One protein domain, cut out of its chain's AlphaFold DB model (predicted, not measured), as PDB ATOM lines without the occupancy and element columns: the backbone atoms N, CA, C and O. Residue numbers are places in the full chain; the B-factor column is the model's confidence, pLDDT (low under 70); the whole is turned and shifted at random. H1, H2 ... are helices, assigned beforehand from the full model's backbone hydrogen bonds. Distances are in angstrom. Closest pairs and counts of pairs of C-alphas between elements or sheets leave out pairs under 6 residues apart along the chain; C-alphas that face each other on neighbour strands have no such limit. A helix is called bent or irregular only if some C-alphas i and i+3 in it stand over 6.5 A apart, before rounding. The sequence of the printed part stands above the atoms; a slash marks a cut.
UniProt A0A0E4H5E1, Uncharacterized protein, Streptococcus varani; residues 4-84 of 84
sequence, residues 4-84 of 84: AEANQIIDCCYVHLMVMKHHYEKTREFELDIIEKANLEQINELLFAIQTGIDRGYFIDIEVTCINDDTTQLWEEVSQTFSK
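What this domain is: This is residues 4 to 84 of the 84 residues of an uncharacterized protein of Streptococcus varani (UniProt A0A0E4H5E1). Three helices of equal residue count, H1, H2 and H3, make an elongated up-and-down bundle, their centres set in a triangle and their lines inclined to one another. At one end of the bundle the link from H1 to H2 reaches out as a loop, with residues 26 to 31 sticking out free of the rest. The printed part has 81 residues with three named helices, in the order H1, H2, H3, and no named strand; the class is all helix. The whole is compact, with a radius of gyration of the C-alphas of 13.4 A, and its C-alphas span 41 by 23 by 17 A.

How they stand to each other: H1, residues 4 to 25, touches both H2, residues 34 to 55, and H3, residues 61 to 82. The three form a bundle that runs up and down, each helix running against the one before it in the chain. H1 and H3 run the same way at a steep tilt of 36 degrees, only just past shallow; their closest C-alphas, those of Cys 13 and Thr 71, are 5.9 A apart. H1 and H2 are a helical hairpin, opposite ways at a steep tilt of 36 degrees, again only just; their closest C-alphas, those of Leu 17 and Ile 43, are 6.0 A apart. H2 and H3 are a second helical hairpin, opposite ways at a shallow tilt of 34 degrees, only just short of steep. H3 touches H2 with residues 67 to 74 alone, and their closest C-alphas, those of Leu 46 and Ile 67, are 6.9 A apart. The helix packing is mostly crossed, but only just, with 1 of the 3 touching pairs at a shallow tilt. H3 has a kink of 34 degrees near residue 76. It is neither bent nor irregular, but only just: C-alphas 77 and 80 are 6.2 A apart. In H1 and H2 every O i to N i+4 pair is within hydrogen-bond range; in H3 it is 15 of 18.

Where its parts are: H1 begins at C-alpha 4 at (84.548, 101.390, 96.399) and is 31.4 A long from first to last C-alpha. H2 is 31.6 A long and begins at C-alpha 34 at (105.775, 77.529, 115.929). H3 is 30.7 A long and ends at C-alpha 82 at (88.525, 84.572, 120.983).

The domain as a whole: The two C-alphas farthest apart, those of Ala 4 and Glu 29, are 42.3 A apart. The printed part has no cut. The link from H1 to H2, 8 residues, is short, and that from H2 to H3, 5 residues, is tight. The mean pLDDT of the printed part is 88.8; residues 82 to 84 are under 70, and Lys 84 is the chain's last residue.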
ATOM      1  N   ALA A   4      85.083 101.195  95.055       87.00
ATOM      2  CA  ALA A   4      84.548 101.390  96.399       87.00
ATOM      3  C   ALA A   4      84.417 100.060  97.159       87.00
ATOM      4  O   ALA A   4      84.825  99.990  98.313       87.00
ATOM      5  N   GLU A   5      83.915  99.011  96.501       89.31
ATOM      6  CA  GLU A   5      83.852  97.653  97.068       89.31
ATOM      7  C   GLU A   5      85.255  97.116  97.379       89.31
ATOM      8  O   GLU A   5      85.488  96.605  98.470       89.31
ATOM      9  N   ALA A   6      86.208  97.305  96.461       88.69
ATOM     10  CA  ALA A   6      87.599  96.909  96.660       88.69
ATOM     11  C   ALA A   6      88.212  97.572  97.903       88.69
ATOM     12  O   ALA A   6      88.816  96.900  98.732       88.69
ATOM     13  N   ASN A   7      88.003  98.882  98.067       88.25
ATOM     14  CA  ASN A   7      88.492  99.608  99.237       88.25
ATOM     15  C   ASN A   7      87.853  99.100 100.537       88.25
ATOM     16  O   ASN A   7      88.561  98.904 101.515       88.25
ATOM     17  N   GLN A   8      86.544  98.829 100.544       91.56
ATOM     18  CA  GLN A   8      85.862  98.283 101.724       91.56
ATOM     19  C   GLN A   8      86.407  96.908 102.129       91.56
ATOM     20  O   GLN A   8      86.548  96.632 103.320       91.56
ATOM     21  N   ILE A   9      86.729  96.054 101.152       93.88
ATOM     22  CA  ILE A   9      87.344  94.747 101.408       93.88
ATOM     23  C   ILE A   9      88.738  94.925 102.010       93.88
ATOM     24  O   ILE A   9      89.035  94.311 103.033       93.88
ATOM     25  N   ILE A  10      89.570  95.796 101.430       94.31
ATOM     26  CA  ILE A  10      90.914  96.078 101.953       94.31
ATOM     27  C   ILE A  10      90.851  96.651 103.375       94.31
ATOM     28  O   ILE A  10      91.595  96.189 104.239       94.31
ATOM     29  N   ASP A  11      89.936  97.585 103.647       92.38
ATOM     30  CA  ASP A  11      89.730  98.149 104.985       92.38
ATOM     31  C   ASP A  11      89.338  97.059 105.997       92.38
ATOM     32  O   ASP A  11      89.883  96.998 107.100       92.38
ATOM     33  N   CYS A  12      88.427  96.157 105.613       94.00
ATOM     34  CA  CYS A  12      88.016  95.022 106.440       94.00
ATOM     35  C   CYS A  12      89.198  94.085 106.744       94.00
ATOM     36  O   CYS A  12      89.457  93.765 107.908       94.00
ATOM     37  N   CYS A  13      89.963  93.707 105.713       95.12
ATOM     38  CA  CYS A  13      91.137  92.848 105.859       95.12
ATOM     39  C   CYS A  13      92.171  93.480 106.793       95.12
ATOM     40  O   CYS A  13      92.680  92.828 107.704       95.12
ATOM     41  N   TYR A  14      92.438  94.775 106.612       95.00
ATOM     42  CA  TYR A  14      93.375  95.517 107.444       95.00
ATOM     43  C   TYR A  14      92.970  95.494 108.922       95.00
ATOM     44  O   TYR A  14      93.797  95.208 109.788       95.00
ATOM     45  N   VAL A  15      91.689  95.732 109.229       93.25
ATOM     46  CA  VAL A  15      91.182  95.681 110.609       93.25
ATOM     47  C   VAL A  15      91.354  94.287 111.214       93.25
ATOM     48  O   VAL A  15      91.857  94.177 112.335       93.25
ATOM     49  N   HIS A  16      90.999  93.222 110.487       93.19
ATOM     50  CA  HIS A  16      91.182  91.848 110.967       93.19
ATOM     51  C   HIS A  16      92.653  91.537 111.267       93.19
ATOM     52  O   HIS A  16      92.975  91.059 112.357       93.19
ATOM     53  N   LEU A  17      93.556  91.866 110.340       95.81
ATOM     54  CA  LEU A  17      94.997  91.659 110.501       95.81
ATOM     55  C   LEU A  17      95.552  92.418 111.710       95.81
ATOM     56  O   LEU A  17      96.324  91.854 112.485       95.81
ATOM     57  N   MET A  18      95.119  93.660 111.930       94.69
ATOM     58  CA  MET A  18      95.541  94.456 113.087       94.69
ATOM     59  C   MET A  18      95.086  93.847 114.418       94.69
ATOM     60  O   MET A  18      95.863  93.817 115.377       94.69
ATOM     61  N   VAL A  19      93.862  93.316 114.488       92.00
ATOM     62  CA  VAL A  19      93.360  92.630 115.691       92.00
ATOM     63  C   VAL A  19      94.141  91.339 115.955       92.00
ATOM     64  O   VAL A  19      94.549  91.095 117.094       92.00
ATOM     65  N   MET A  20      94.400  90.532 114.920       92.06
ATOM     66  CA  MET A  20      95.191  89.302 115.053       92.06
ATOM     67  C   MET A  20      96.629  89.597 115.481       92.06
ATOM     68  O   MET A  20      97.137  88.973 116.416       92.06
ATOM     69  N   LYS A  21      97.271  90.593 114.861       93.00
ATOM     70  CA  LYS A  21      98.619  91.035 115.228       93.00
ATOM     71  C   LYS A  21      98.688  91.426 116.699       93.00
ATOM     72  O   LYS A  21      99.528  90.913 117.432       93.00
ATOM     73  N   HIS A  22      97.751  92.258 117.152       90.75
ATOM     74  CA  HIS A  22      97.685  92.669 118.551       90.75
ATOM     75  C   HIS A  22      97.538  91.473 119.505       90.75
ATOM     76  O   HIS A  22      98.160  91.440 120.567       90.75
ATOM     77  N   HIS A  23      96.753  90.461 119.131       87.69
ATOM     78  CA  HIS A  23      96.606  89.250 119.932       87.69
ATOM     79  C   HIS A  23      97.917  88.476 120.088       87.69
ATOM     80  O   HIS A  23      98.197  87.988 121.188       87.69
ATOM     81  N   TYR A  24      98.716  88.353 119.029       87.38
ATOM     82  CA  TYR A  24     100.013  87.674 119.079       87.38
ATOM     83  C   TYR A  24     101.101  88.510 119.763       87.38
ATOM     84  O   TYR A  24     101.934  87.950 120.467       87.38
ATOM     85  N   GLU A  25     101.059  89.838 119.636       85.88
ATOM     86  CA  GLU A  25     102.037  90.754 120.245       85.88
ATOM     87  C   GLU A  25     101.753  91.096 121.716       85.88
ATOM     88  O   GLU A  25     102.622  91.649 122.396       85.88
ATOM     89  N   LYS A  26     100.555  90.790 122.237       85.00
ATOM     90  CA  LYS A  26     100.241  91.022 123.654       85.00
ATOM     91  C   LYS A  26     101.263  90.310 124.544       85.00
ATOM     92  O   LYS A  26     101.715  89.212 124.232       85.00
ATOM     93  N   THR A  27     101.578  90.894 125.697       75.62
ATOM     94  CA  THR A  27     102.454  90.239 126.673       75.62
ATOM     95  C   THR A  27     101.818  88.934 127.149       75.62
ATOM     96  O   THR A  27     100.696  88.927 127.660       75.62
ATOM     97  N   ARG A  28     102.533  87.825 126.956       77.94
ATOM     98  CA  ARG A  28     102.119  86.469 127.328       77.94
ATOM     99  C   ARG A  28     103.104  85.899 128.343       77.94
ATOM    100  O   ARG A  28     104.274  86.268 128.353       77.94
ATOM    101  N   GLU A  29     102.616  84.995 129.185       80.25
ATOM    102  CA  GLU A  29     103.452  84.246 130.135       80.25
ATOM    103  C   GLU A  29     104.380  83.248 129.419       80.25
ATOM    104  O   GLU A  29     105.451  82.920 129.925       80.25
ATOM    105  N   PHE A  30     104.000  82.823 128.211       82.00
ATOM    106  CA  PHE A  30     104.737  81.875 127.381       82.00
ATOM    107  C   PHE A  30     105.062  82.480 126.016       82.00
ATOM    108  O   PHE A  30     104.311  83.310 125.497       82.00
ATOM    109  N   GLU A  31     106.181  82.047 125.434       86.88
ATOM    110  CA  GLU A  31     106.521  82.386 124.053       86.88
ATOM    111  C   GLU A  31     105.490  81.822 123.072       86.88
ATOM    112  O   GLU A  31     104.895  80.774 123.319       86.88
ATOM    113  N   LEU A  32     105.342  82.505 121.934       87.12
ATOM    114  CA  LEU A  32     104.557  82.006 120.811       87.12
ATOM    115  C   LEU A  32     105.100  80.654 120.338       87.12
ATOM    116  O   LEU A  32     106.319  80.487 120.170       87.12
ATOM    117  N   ASP A  33     104.197  79.710 120.090       90.38
ATOM    118  CA  ASP A  33     104.567  78.437 119.479       90.38
ATOM    119  C   ASP A  33     104.922  78.598 117.984       90.38
ATOM    120  O   ASP A  33     104.906  79.695 117.425       90.38
ATOM    121  N   ILE A  34     105.324  77.504 117.331       91.38
ATOM    122  CA  ILE A  34     105.775  77.529 115.929       91.38
ATOM    123  C   ILE A  34     104.651  77.974 114.981       91.38
ATOM    124  O   ILE A  34     104.919  78.705 114.030       91.38
ATOM    125  N   ILE A  35     103.412  77.553 115.242       90.31
ATOM    126  CA  ILE A  35     102.245  77.896 114.424       90.31
ATOM    127  C   ILE A  35     101.891  79.365 114.652       90.31
ATOM    128  O   ILE A  35     101.714  80.113 113.699       90.31
ATOM    129  N   GLU A  36     101.866  79.813 115.907       89.50
ATOM    130  CA  GLU A  36     101.591  81.211 116.241       89.50
ATOM    131  C   GLU A  36     102.646  82.172 115.668       89.50
ATOM    132  O   GLU A  36     102.304  83.259 115.200       89.50
ATOM    133  N   LYS A  37     103.927  81.775 115.662       91.75
ATOM    134  CA  LYS A  37     105.013  82.537 115.022       91.75
ATOM    135  C   LYS A  37     104.818  82.630 113.508       91.75
ATOM    136  O   LYS A  37     104.894  83.732 112.972       91.75
ATOM    137  N   ALA A  38     104.513  81.512 112.845       92.44
ATOM    138  CA  ALA A  38     104.235  81.493 111.409       92.44
ATOM    139  C   ALA A  38     103.021  82.370 111.049       92.44
ATOM    140  O   ALA A  38     103.082  83.161 110.110       92.44
ATOM    141  N   ASN A  39     101.955  82.314 111.853       92.81
ATOM    142  CA  ASN A  39     100.777  83.163 111.674       92.81
ATOM    143  C   ASN A  39     101.125  84.651 111.818       92.81
ATOM    144  O   ASN A  39     100.681  85.471 111.018       92.81
ATOM    145  N   LEU A  40     101.940  85.022 112.813       93.56
ATOM    146  CA  LEU A  40     102.386  86.405 112.989       93.56
ATOM    147  C   LEU A  40     103.251  86.893 111.815       93.56
ATOM    148  O   LEU A  40     103.123  88.047 111.400       93.56
ATOM    149  N   GLU A  41     104.116  86.041 111.266       94.75
ATOM    150  CA  GLU A  41     104.886  86.348 110.056       94.75
ATOM    151  C   GLU A  41     103.956  86.606 108.863       94.75
ATOM    152  O   GLU A  41     104.036  87.676 108.258       94.75
ATOM    153  N   GLN A  42     102.993  85.715 108.611       94.88
ATOM    154  CA  GLN A  42     102.022  85.870 107.523       94.88
ATOM    155  C   GLN A  42     101.163  87.137 107.675       94.88
ATOM    156  O   GLN A  42     100.920  87.848 106.698       94.88
ATOM    157  N   ILE A  43     100.759  87.495 108.901       95.75
ATOM    158  CA  ILE A  43     100.050  88.759 109.168       95.75
ATOM    159  C   ILE A  43     100.909  89.962 108.772       95.75
ATOM    160  O   ILE A  43     100.407  90.909 108.166       95.75
ATOM    161  N   ASN A  44     102.199  89.947 109.115       95.75
ATOM    162  CA  ASN A  44     103.103  91.041 108.769       95.75
ATOM    163  C   ASN A  44     103.308  91.153 107.253       95.75
ATOM    164  O   ASN A  44     103.335  92.271 106.737       95.75
ATOM    165  N   GLU A  45     103.401  90.030 106.541       95.62
ATOM    166  CA  GLU A  45     103.487  90.009 105.078       95.62
ATOM    167  C   GLU A  45     102.228  90.592 104.420       95.62
ATOM    168  O   GLU A  45     102.335  91.461 103.551       95.62
ATOM    169  N   LEU A  46     101.036  90.195 104.876       95.88
ATOM    170  CA  LEU A  46      99.765  90.711 104.356       95.88
ATOM    171  C   LEU A  46      99.584  92.207 104.649       95.88
ATOM    172  O   LEU A  46      99.201  92.971 103.762       95.88
ATOM    173  N   LEU A  47      99.921  92.666 105.860       96.06
ATOM    174  CA  LEU A  47      99.905  94.095 106.199       96.06
ATOM    175  C   LEU A  47     100.876  94.894 105.320       96.06
ATOM    176  O   LEU A  47     100.546  95.997 104.878       96.06
ATOM    177  N   PHE A  48     102.055  94.340 105.034       94.75
ATOM    178  CA  PHE A  48     103.022  94.961 104.136       94.75
ATOM    179  C   PHE A  48     102.513  95.024 102.689       94.75
ATOM    180  O   PHE A  48     102.692  96.048 102.023       94.75
ATOM    181  N   ALA A  49     101.843  93.973 102.207       92.56
ATOM    182  CA  ALA A  49     101.206  93.965 100.894       92.56
ATOM    183  C   ALA A  49     100.109  95.038 100.795       92.56
ATOM    184  O   ALA A  49     100.110  95.815  99.836       92.56
ATOM    185  N   ILE A  50      99.247  95.149 101.819       93.50
ATOM    186  CA  ILE A  50      98.212  96.191 101.911       93.50
ATOM    187  C   ILE A  50      98.844  97.592 101.869       93.50
ATOM    188  O   ILE A  50      98.442  98.442 101.073       93.50
ATOM    189  N   GLN A  51      99.881  97.834 102.672       92.50
ATOM    190  CA  GLN A  51     100.557  99.133 102.689       92.50
ATOM    191  C   GLN A  51     101.213  99.451 101.339       92.50
ATOM    192  O   GLN A  51     101.082 100.559 100.824       92.50
ATOM    193  N   THR A  52     101.859  98.464 100.721       90.69
ATOM    194  CA  THR A  52     102.530  98.636  99.429       90.69
ATOM    195  C   THR A  52     101.544  98.979  98.313       90.69
ATOM    196  O   THR A  52     101.848  99.828  97.475       90.69
ATOM    197  N   GLY A  53     100.370  98.344  98.263       88.31
ATOM    198  CA  GLY A  53      99.369  98.683  97.246       88.31
ATOM    199  C   GLY A  53      98.700 100.041  97.489       88.31
ATOM    200  O   GLY A  53      98.408 100.747  96.520       88.31
ATOM    201  N   ILE A  54      98.561 100.475  98.751       87.25
ATOM    202  CA  ILE A  54      98.175 101.858  99.083       87.25
ATOM    203  C   ILE A  54      99.218 102.838  98.534       87.25
ATOM    204  O   ILE A  54      98.861 103.769  97.811       87.25
ATOM    205  N   ASP A  55     100.503 102.598  98.809       89.00
ATOM    206  CA  ASP A  55     101.602 103.474  98.388       89.00
ATOM    207  C   ASP A  55     101.738 103.541  96.855       89.00
ATOM    208  O   ASP A  55     102.067 104.587  96.291       89.00
ATOM    209  N   ARG A  56     101.440 102.437  96.155       87.75
ATOM    210  CA  ARG A  56     101.398 102.365  94.681       87.75
ATOM    211  C   ARG A  56     100.135 102.992  94.073       87.75
ATOM    212  O   ARG A  56     100.069 103.166  92.857       87.75
ATOM    213  N   GLY A  57      99.161 103.378  94.900       81.06
ATOM    214  CA  GLY A  57      97.973 104.142  94.517       81.06
ATOM    215  C   GLY A  57      96.779 103.315  94.027       81.06
ATOM    216  O   GLY A  57      95.756 103.904  93.653       81.06
ATOM    217  N   TYR A  58      96.880 101.983  94.007       75.56
ATOM    218  CA  TYR A  58      95.773 101.078  93.691       75.56
ATOM    219  C   TYR A  58      96.124  99.608  93.962       75.56
ATOM    220  O   TYR A  58      97.259  99.184  93.760       75.56
ATOM    221  N   PHE A  59      95.092  98.839  94.314       85.69
ATOM    222  CA  PHE A  59      95.053  97.387  94.154       85.69
ATOM    223  C   PHE A  59      94.297  97.031  92.877       85.69
ATOM    224  O   PHE A  59      93.329  97.712  92.521       85.69
ATOM    225  N   ILE A  60      94.710  95.961  92.203       86.62
ATOM    226  CA  ILE A  60      93.887  95.334  91.161       86.62
ATOM    227  C   ILE A  60      92.954  94.281  91.773       86.62
ATOM    228  O   ILE A  60      93.260  93.699  92.809       86.62
ATOM    229  N   ASP A  61      91.826  93.998  91.112       86.50
ATOM    230  CA  ASP A  61      90.772  93.103  91.626       86.50
ATOM    231  C   ASP A  61      91.293  91.730  92.097       86.50
ATOM    232  O   ASP A  61      90.821  91.192  93.099       86.50
ATOM    233  N   ILE A  62      92.290  91.172  91.399       89.19
ATOM    234  CA  ILE A  62      92.901  89.889  91.770       89.19
ATOM    235  C   ILE A  62      93.705  89.981  93.073       89.19
ATOM    236  O   ILE A  62      93.602  89.081  93.896       89.19
ATOM    237  N   GLU A  63      94.436  91.073  93.310       90.38
ATOM    238  CA  GLU A  63      95.195  91.271  94.553       90.38
ATOM    239  C   GLU A  63      94.251  91.419  95.746       90.38
ATOM    240  O   GLU A  63      94.483  90.819  96.790       90.38
ATOM    241  N   VAL A  64      93.157  92.169  95.574       92.19
ATOM    242  CA  VAL A  64      92.126  92.326  96.612       92.19
ATOM    243  C   VAL A  64      91.506  90.978  96.967       92.19
ATOM    244  O   VAL A  64      91.324  90.685  98.144       92.19
ATOM    245  N   THR A  65      91.205  90.153  95.959       92.69
ATOM    246  CA  THR A  65      90.625  88.819  96.173       92.69
ATOM    247  C   THR A  65      91.597  87.926  96.942       92.69
ATOM    248  O   THR A  65      91.212  87.356  97.955       92.69
ATOM    249  N   CYS A  66      92.869  87.875  96.531       93.00
ATOM    250  CA  CYS A  66      93.888  87.088  97.227       93.00
ATOM    251  C   CYS A  66      94.074  87.533  98.686       93.00
ATOM    252  O   CYS A  66      94.031  86.702  99.584       93.00
ATOM    253  N   ILE A  67      94.206  88.842  98.936       94.25
ATOM    254  CA  ILE A  67      94.354  89.379 100.299       94.25
ATOM    255  C   ILE A  67      93.134  89.031 101.158       94.25
ATOM    256  O   ILE A  67      93.286  88.694 102.334       94.25
ATOM    257  N   ASN A  68      91.931  89.115 100.590       95.19
ATOM    258  CA  ASN A  68      90.701  88.792 101.298       95.19
ATOM    259  C   ASN A  68      90.608  87.314 101.674       95.19
ATOM    260  O   ASN A  68      90.254  87.002 102.812       95.19
ATOM    261  N   ASP A  69      90.931  86.422 100.742       95.69
ATOM    262  CA  ASP A  69      90.886  84.980 100.975       95.69
ATOM    263  C   ASP A  69      91.913  84.577 102.046       95.69
ATOM    264  O   ASP A  69      91.544  83.933 103.032       95.69
ATOM    265  N   ASP A  70      93.154  85.064 101.933       94.81
ATOM    266  CA  ASP A  70      94.223  84.802 102.905       94.81
ATOM    267  C   ASP A  70      93.868  85.343 104.299       94.81
ATOM    268  O   ASP A  70      94.025  84.658 105.312       94.81
ATOM    269  N   THR A  71      93.340  86.572 104.365       94.75
ATOM    270  CA  THR A  71      92.945  87.186 105.640       94.75
ATOM    271  C   THR A  71      91.766  86.453 106.276       94.75
ATOM    272  O   THR A  71      91.728  86.300 107.497       94.75
ATOM    273  N   THR A  72      90.802  85.997 105.471       93.69
ATOM    274  CA  THR A  72      89.624  85.267 105.957       93.69
ATOM    275  C   THR A  72      90.021  83.910 106.514       93.69
ATOM    276  O   THR A  72      89.648  83.599 107.644       93.69
ATOM    277  N   GLN A  73      90.828  83.142 105.775       92.31
ATOM    278  CA  GLN A  73      91.328  81.849 106.237       92.31
ATOM    279  C   GLN A  73      92.067  82.000 107.572       92.31
ATOM    280  O   GLN A  73      91.778  81.290 108.534       92.31
ATOM    281  N   LEU A  74      92.970  82.978 107.664       91.81
ATOM    282  CA  LEU A  74      93.731  83.201 108.887       91.81
ATOM    283  C   LEU A  74      92.828  83.634 110.052       91.81
ATOM    284  O   LEU A  74      92.992  83.178 111.185       91.81
ATOM    285  N   TRP A  75      91.831  84.481 109.788       91.06
ATOM    286  CA  TRP A  75      90.862  84.889 110.803       91.06
ATOM    287  C   TRP A  75      90.020  83.716 111.311       91.06
ATOM    288  O   TRP A  75      89.745  83.644 112.507       91.06
ATOM    289  N   GLU A  76      89.620  82.770 110.461       89.88
ATOM    290  CA  GLU A  76      88.891  81.567 110.884       89.88
ATOM    291  C   GLU A  76      89.705  80.698 111.853       89.88
ATOM    292  O   GLU A  76      89.147  80.152 112.808       89.88
ATOM    293  N   GLU A  77      91.022  80.619 111.661       85.31
ATOM    294  CA  GLU A  77      91.927  79.895 112.556       85.31
ATOM    295  C   GLU A  77      92.071  80.606 113.912       85.31
ATOM    296  O   GLU A  77      91.953  79.981 114.971       85.31
ATOM    297  N   VAL A  78      92.263  81.931 113.907       81.50
ATOM    298  CA  VAL A  78      92.486  82.709 115.139       81.50
ATOM    299  C   VAL A  78      91.182  82.979 115.899       81.50
ATOM    300  O   VAL A  78      91.161  82.938 117.130       81.50
ATOM    301  N   SER A  79      90.064  83.219 115.212       82.50
ATOM    302  CA  SER A  79      88.770  83.588 115.817       82.50
ATOM    303  C   SER A  79      88.203  82.547 116.782       82.50
ATOM    304  O   SER A  79      87.563  82.899 117.781       82.50
ATOM    305  N   GLN A  80      88.524  81.271 116.561       79.56
ATOM    306  CA  GLN A  80      88.173  80.172 117.463       79.56
ATOM    307  C   GLN A  80      88.782  80.338 118.863       79.56
ATOM    308  O   GLN A  80      88.240  79.826 119.843       79.56
ATOM    309  N   THR A  81      89.889  81.078 118.982       74.38
ATOM    310  CA  THR A  81      90.545  81.357 120.267       74.38
ATOM    311  C   THR A  81      89.915  82.521 121.030       74.38
ATOM    312  O   THR A  81      90.014  82.552 122.253       74.38
ATOM    313  N   PHE A  82      89.228  83.447 120.348       68.56
ATOM    314  CA  PHE A  82      88.525  84.572 120.983       68.56
ATOM    315  C   PHE A  82      87.101  84.226 121.438       68.56
ATOM    316  O   PHE A  82      86.499  84.988 122.188       68.56
ATOM    317  N   SER A  83      86.550  83.101 120.976       62.31
ATOM    318  CA  SER A  83      85.181  82.663 121.294       62.31
ATOM    319  C   SER A  83      85.090  81.760 122.539       62.31
ATOM    320  O   SER A  83      84.047  81.150 122.772       62.31
ATOM    321  N   LYS A  84      86.175  81.640 123.316       49.06
ATOM    322  CA  LYS A  84      86.257  80.886 124.580       49.06
ATOM    323  C   LYS A  84      86.275  81.831 125.774       49.06
ATOM    324  O   LYS A  84      85.670  81.448 126.799       49.06
TER     325      LYS A  84